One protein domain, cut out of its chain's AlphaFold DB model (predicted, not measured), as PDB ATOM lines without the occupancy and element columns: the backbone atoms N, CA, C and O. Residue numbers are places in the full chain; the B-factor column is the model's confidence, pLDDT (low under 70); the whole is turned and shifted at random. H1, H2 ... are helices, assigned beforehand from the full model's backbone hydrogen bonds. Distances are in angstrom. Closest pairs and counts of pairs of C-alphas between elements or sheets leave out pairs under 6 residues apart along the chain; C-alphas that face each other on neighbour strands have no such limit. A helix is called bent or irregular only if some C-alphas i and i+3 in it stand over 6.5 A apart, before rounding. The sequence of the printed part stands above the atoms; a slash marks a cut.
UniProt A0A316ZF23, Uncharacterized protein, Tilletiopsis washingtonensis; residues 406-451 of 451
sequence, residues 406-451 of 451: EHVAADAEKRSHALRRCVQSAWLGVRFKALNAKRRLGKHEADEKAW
ATOM      1  N   GLU A 406       6.025 -34.185  19.091       88.62
ATOM      2  CA  GLU A 406       5.759 -35.558  19.539       88.62
ATOM      3  C   GLU A 406       5.708 -35.655  21.071       88.62
ATOM      4  O   GLU A 406       4.839 -36.329  21.635       88.62
ATOM      5  N   HIS A 407       6.575 -34.913  21.766       88.38
ATOM      6  CA  HIS A 407       6.538 -34.829  23.226       88.38
ATOM      7  C   HIS A 407       5.258 -34.162  23.744       88.38
ATOM      8  O   HIS A 407       4.670 -34.642  24.719       88.38
ATOM      9  N   VAL A 408       4.780 -33.107  23.075       91.25
ATOM     10  CA  VAL A 408       3.518 -32.438  23.436       91.25
ATOM     11  C   VAL A 408       2.319 -33.369  23.230       91.25
ATOM     12  O   VAL A 408       1.446 -33.437  24.100       91.25
ATOM     13  N   ALA A 409       2.290 -34.136  22.133       91.69
ATOM     14  CA  ALA A 409       1.227 -35.106  21.866       91.69
ATOM     15  C   ALA A 409       1.194 -36.234  22.914       91.69
ATOM     16  O   ALA A 409       0.134 -36.533  23.474       91.69
ATOM     17  N   ALA A 410       2.355 -36.798  23.263       91.50
ATOM     18  CA  ALA A 410       2.458 -37.846  24.278       91.50
ATOM     19  C   ALA A 410       2.022 -37.359  25.675       91.50
ATOM     20  O   ALA A 410       1.375 -38.091  26.433       91.50
ATOM     21  N   ASP A 411       2.337 -36.113  26.031       94.00
ATOM     22  CA  ASP A 411       1.911 -35.527  27.303       94.00
ATOM     23  C   ASP A 411       0.415 -35.187  27.326       94.00
ATOM     24  O   ASP A 411      -0.246 -35.385  28.355       94.00
ATOM     25  N   ALA A 412      -0.153 -34.744  26.200       94.31
ATOM     26  CA  ALA A 412      -1.595 -34.561  26.057       94.31
ATOM     27  C   ALA A 412      -2.345 -35.893  26.222       94.31
ATOM     28  O   ALA A 412      -3.335 -35.962  26.960       94.31
ATOM     29  N   GLU A 413      -1.835 -36.978  25.631       94.62
ATOM     30  CA  GLU A 413      -2.431 -38.305  25.760       94.62
ATOM     31  C   GLU A 413      -2.390 -38.810  27.211       94.62
ATOM     32  O   GLU A 413      -3.425 -39.220  27.756       94.62
ATOM     33  N   LYS A 414      -1.242 -38.679  27.893       95.56
ATOM     34  CA  LYS A 414      -1.104 -39.028  29.321       95.56
ATOM     35  C   LYS A 414      -2.083 -38.250  30.200       95.56
ATOM     36  O   LYS A 414      -2.726 -38.843  31.076       95.56
ATOM     37  N   ARG A 415      -2.247 -36.941  29.961       95.06
ATOM     38  CA  ARG A 415      -3.221 -36.104  30.688       95.06
ATOM     39  C   ARG A 415      -4.658 -36.532  30.393       95.06
ATOM     40  O   ARG A 415      -5.449 -36.662  31.328       95.06
ATOM     41  N   SER A 416      -4.987 -36.838  29.137       96.38
ATOM     42  CA  SER A 416      -6.321 -37.322  28.750       96.38
ATOM     43  C   SER A 416      -6.683 -38.641  29.447       96.38
ATOM     44  O   SER A 416      -7.814 -38.839  29.896       96.38
ATOM     45  N   HIS A 417      -5.717 -39.549  29.587       95.88
ATOM     46  CA  HIS A 417      -5.918 -40.840  30.231       95.88
ATOM     47  C   HIS A 417      -6.061 -40.694  31.755       95.88
ATOM     48  O   HIS A 417      -6.924 -41.334  32.364       95.88
ATOM     49  N   ALA A 418      -5.292 -39.795  32.379       94.38
ATOM     50  CA  ALA A 418      -5.457 -39.453  33.791       94.38
ATOM     51  C   ALA A 418      -6.844 -38.847  34.081       94.38
ATOM     52  O   ALA A 418      -7.498 -39.245  35.049       94.38
ATOM     53  N   LEU A 419      -7.329 -37.951  33.212       96.56
ATOM     54  CA  LEU A 419      -8.672 -37.375  33.319       96.56
ATOM     55  C   LEU A 419      -9.763 -38.440  33.172       96.56
ATOM     56  O   LEU A 419     -10.663 -38.497  34.009       96.56
ATOM     57  N   ARG A 420      -9.645 -39.343  32.188       97.44
ATOM     58  CA  ARG A 420     -10.580 -40.470  32.015       97.44
ATOM     59  C   ARG A 420     -10.672 -41.337  33.273       97.44
ATOM     60  O   ARG A 420     -11.775 -41.628  33.733       97.44
ATOM     61  N   ARG A 421      -9.535 -41.675  33.893       97.31
ATOM     62  CA  ARG A 421      -9.513 -42.429  35.161       97.31
ATOM     63  C   ARG A 421     -10.127 -41.650  36.324       97.31
ATOM     64  O   ARG A 421     -10.842 -42.237  37.136       97.31
ATOM     65  N   CYS A 422      -9.885 -40.341  36.402       96.75
ATOM     66  CA  CYS A 422     -10.474 -39.490  37.436       96.75
ATOM     67  C   CYS A 422     -12.007 -39.460  37.319       96.75
ATOM     68  O   CYS A 422     -12.697 -39.780  38.288       96.75
ATOM     69  N   VAL A 423     -12.534 -39.207  36.115       96.75
ATOM     70  CA  VAL A 423     -13.979 -39.207  35.831       96.75
ATOM     71  C   VAL A 423     -14.598 -40.577  36.115       96.75
ATOM     72  O   VAL A 423     -15.625 -40.659  36.788       96.75
ATOM     73  N   GLN A 424     -13.945 -41.664  35.694       97.75
ATOM     74  CA  GLN A 424     -14.416 -43.024  35.962       97.75
ATOM     75  C   GLN A 424     -14.483 -43.321  37.469       97.75
ATOM     76  O   GLN A 424     -15.473 -43.872  37.950       97.75
ATOM     77  N   SER A 425     -13.463 -42.918  38.235       96.38
ATOM     78  CA  SER A 425     -13.443 -43.105  39.692       96.38
ATOM     79  C   SER A 425     -14.517 -42.275  40.408       96.38
ATOM     80  O   SER A 425     -15.179 -42.779  41.318       96.38
ATOM     81  N   ALA A 426     -14.754 -41.038  39.957       96.25
ATOM     82  CA  ALA A 426     -15.802 -40.174  40.489       96.25
ATOM     83  C   ALA A 426     -17.192 -40.764  40.217       96.25
ATOM     84  O   ALA A 426     -18.017 -40.855  41.128       96.25
ATOM     85  N   TRP A 427     -17.424 -41.253  38.996       96.25
ATOM     86  CA  TRP A 427     -18.682 -41.888  38.613       96.25
ATOM     87  C   TRP A 427     -18.971 -43.157  39.427       96.25
ATOM     88  O   TRP A 427     -20.081 -43.335  39.931       96.25
ATOM     89  N   LEU A 428     -17.962 -44.009  39.643       96.62
ATOM     90  CA  LEU A 428     -18.093 -45.178  40.521       96.62
ATOM     91  C   LEU A 428     -18.405 -44.774  41.970       96.62
ATOM     92  O   LEU A 428     -19.247 -45.404  42.612       96.62
ATOM     93  N   GLY A 429     -17.793 -43.695  42.468       96.06
ATOM     94  CA  GLY A 429     -18.090 -43.137  43.788       96.06
ATOM     95  C   GLY A 429     -19.543 -42.669  43.927       96.06
ATOM     96  O   GLY A 429     -20.188 -42.953  44.941       96.06
ATOM     97  N   VAL A 430     -20.086 -42.010  42.898       94.62
ATOM     98  CA  VAL A 430     -21.498 -41.590  42.854       94.62
ATOM     99  C   VAL A 430     -22.425 -42.805  42.823       94.62
ATOM    100  O   VAL A 430     -23.334 -42.886  43.649       94.62
ATOM    101  N   ARG A 431     -22.162 -43.807  41.970       93.19
ATOM    102  CA  ARG A 431     -22.976 -45.038  41.932       93.19
ATOM    103  C   ARG A 431     -22.961 -45.785  43.259       93.19
ATOM    104  O   ARG A 431     -24.000 -46.274  43.692       93.19
ATOM    105  N   PHE A 432     -21.811 -45.857  43.926       94.56
ATOM    106  CA  PHE A 432     -21.715 -46.512  45.227       94.56
ATOM    107  C   PHE A 432     -22.517 -45.768  46.305       94.56
ATOM    108  O   PHE A 432     -23.221 -46.397  47.099       94.56
ATOM    109  N   LYS A 433     -22.476 -44.428  46.310       92.12
ATOM    110  CA  LYS A 433     -23.319 -43.612  47.197       92.12
ATOM    111  C   LYS A 433     -24.807 -43.804  46.903       92.12
ATOM    112  O   LYS A 433     -25.561 -44.031  47.845       92.12
ATOM    113  N   ALA A 434     -25.205 -43.807  45.632       87.00
ATOM    114  CA  ALA A 434     -26.585 -44.060  45.220       87.00
ATOM    115  C   ALA A 434     -27.069 -45.454  45.659       87.00
ATOM    116  O   ALA A 434     -28.141 -45.588  46.240       87.00
ATOM    117  N   LEU A 435     -26.257 -46.501  45.477       88.62
ATOM    118  CA  LEU A 435     -26.590 -47.856  45.934       88.62
ATOM    119  C   LEU A 435     -26.715 -47.949  47.463       88.62
ATOM    120  O   LEU A 435     -27.601 -48.641  47.969       88.62
ATOM    121  N   ASN A 436     -25.870 -47.237  48.211       88.75
ATOM    122  CA  ASN A 436     -25.984 -47.172  49.668       88.75
ATOM    123  C   ASN A 436     -27.211 -46.376  50.129       88.75
ATOM    124  O   ASN A 436     -27.832 -46.763  51.117       88.75
ATOM    125  N   ALA A 437     -27.592 -45.316  49.410       84.94
ATOM    126  CA  ALA A 437     -28.847 -44.608  49.648       84.94
ATOM    127  C   ALA A 437     -30.052 -45.539  49.411       84.94
ATOM    128  O   ALA A 437     -30.909 -45.645  50.287       84.94
ATOM    129  N   LYS A 438     -30.038 -46.329  48.323       84.06
ATOM    130  CA  LYS A 438     -31.037 -47.383  48.033       84.06
ATOM    131  C   LYS A 438     -31.164 -48.436  49.115       84.06
ATOM    132  O   LYS A 438     -32.276 -48.838  49.445       84.06
ATOM    133  N   ARG A 439     -30.052 -48.855  49.720       86.19
ATOM    134  CA  ARG A 439     -30.098 -49.790  50.855       86.19
ATOM    135  C   ARG A 439     -30.694 -49.175  52.122       86.19
ATOM    136  O   ARG A 439     -31.229 -49.920  52.933       86.19
ATOM    137  N   ARG A 440     -30.580 -47.857  52.318       85.94
ATOM    138  CA  ARG A 440     -30.988 -47.187  53.564       85.94
ATOM    139  C   ARG A 440     -32.415 -46.649  53.552       85.94
ATOM    140  O   ARG A 440     -33.039 -46.654  54.602       85.94
ATOM    141  N   LEU A 441     -32.912 -46.178  52.410       81.00
ATOM    142  CA  LEU A 441     -34.151 -45.387  52.348       81.00
ATOM    143  C   LEU A 441     -35.371 -46.161  51.821       81.00
ATOM    144  O   LEU A 441     -36.429 -45.586  51.604       81.00
ATOM    145  N   GLY A 442     -35.262 -47.475  51.620       79.12
ATOM    146  CA  GLY A 442     -36.303 -48.219  50.911       79.12
ATOM    147  C   GLY A 442     -36.360 -47.831  49.426       79.12
ATOM    148  O   GLY A 442     -35.779 -46.841  48.987       79.12
ATOM    149  N   LYS A 443     -37.011 -48.663  48.607       73.69
ATOM    150  CA  LYS A 443     -36.927 -48.570  47.137       73.69
ATOM    151  C   LYS A 443     -37.395 -47.225  46.560       73.69
ATOM    152  O   LYS A 443     -36.895 -46.845  45.515       73.69
ATOM    153  N   HIS A 444     -38.331 -46.537  47.217       64.75
ATOM    154  CA  HIS A 444     -39.022 -45.386  46.631       64.75
ATOM    155  C   HIS A 444     -38.347 -44.038  46.939       64.75
ATOM    156  O   HIS A 444     -38.061 -43.286  46.016       64.75
ATOM    157  N   GLU A 445     -37.987 -43.751  48.197       71.69
ATOM    158  CA  GLU A 445     -37.279 -42.500  48.546       71.69
ATOM    159  C   GLU A 445     -35.833 -42.464  48.041       71.69
ATOM    160  O   GLU A 445     -35.218 -41.405  47.898       71.69
ATOM    161  N   ALA A 446     -35.244 -43.635  47.815       63.00
ATOM    162  CA  ALA A 446     -33.872 -43.707  47.367       63.00
ATOM    163  C   ALA A 446     -33.691 -43.415  45.881       63.00
ATOM    164  O   ALA A 446     -32.596 -43.015  45.493       63.00
ATOM    165  N   ASP A 447     -34.718 -43.649  45.065       69.81
ATOM    166  CA  ASP A 447     -34.656 -43.360  43.637       69.81
ATOM    167  C   ASP A 447     -34.749 -41.845  43.401       69.81
ATOM    168  O   ASP A 447     -33.946 -41.329  42.632       69.81
ATOM    169  N   GLU A 448     -35.582 -41.121  44.162       72.12
ATOM    170  CA  GLU A 448     -35.639 -39.646  44.134       72.12
ATOM    171  C   GLU A 448     -34.376 -38.962  44.674       72.12
ATOM    172  O   GLU A 448     -33.985 -37.930  44.149       72.12
ATOM    173  N   LYS A 449     -33.716 -39.509  45.708       67.31
ATOM    174  CA  LYS A 449     -32.458 -38.934  46.238       67.31
ATOM    175  C   LYS A 449     -31.202 -39.351  45.466       67.31
ATOM    176  O   LYS A 449     -30.125 -38.818  45.734       67.31
ATOM    177  N   ALA A 450     -31.294 -40.382  44.627       63.53
ATOM    178  CA  ALA A 450     -30.186 -40.842  43.791       63.53
ATOM    179  C   ALA A 450     -30.160 -40.167  42.415       63.53
ATOM    180  O   ALA A 450     -29.083 -40.104  41.819       63.53
ATOM    181  N   TRP A 451     -31.330 -39.750  41.922       68.00
ATOM    182  CA  TRP A 451     -31.476 -38.824  40.801       68.00
ATOM    183  C   TRP A 451     -31.010 -37.427  41.219       68.00
ATOM    184  O   TRP A 451     -30.365 -36.765  40.376       68.00
TER     185      TRP A 451
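What this domain is: This is residues 406 to 451 of the 451 residues of an uncharacterized protein of Tilletiopsis washingtonensis (UniProt A0A316ZF23). One long straight helix, H1, makes a rod, and at its far end a short helix, H2, folds back beside it as a lopsided helical hairpin. Residues 406 to 429 of H1 stick out free, and H2 packs on residues 434 to 440 alone. The printed part has 46 residues with two named helices, H1 then H2, and no named strand; its class is all helix. It is extended, with a radius of gyration of the C-alphas of 17.1 A, and its C-alphas span 54 by 13 by 8 A.

Where its parts are: Find C-alpha 406 at (5.759, -35.558, 19.539); there H1, residues 406 to 440, begins, and it runs 51.4 A to C-alpha 440 at (-30.988, -47.187, 53.564). Past Leu 441 look for H2, residues 442 to 450, which spans 11.9 A from first to last C-alpha and ends at C-alpha 450 at (-30.186, -40.842, 43.791). H2 is neither bent nor irregular, but only just: C-alphas 442 and 445 are 6.3 A apart.

How they stand to each other: Start from H1 and look at its residues 434 to 440, with which alone it touches H2. The closest C-alphas of the two helices are those of Lys 438 and Ala 446, 4.7 A apart. The helices run opposite ways at a shallow tilt of 34 degrees, only just short of steep, and they form a helical hairpin. Read the backbone O and N atoms along H1 and you will find every O i to N i+4 pair within hydrogen-bond range, while in H2 3 of 5 are.

The domain as a whole: Look to Glu 406 and Gly 442 for the two C-alphas farthest apart, 54.0 A. The printed part has no cut and ends at Trp 451, the chain's last residue. The link from H1 to H2 is tight, with one residue between them. In the B-factor column the mean pLDDT of the printed part is 87.6, and residues 444, 446 to 447 and 449 to 451 are under 70.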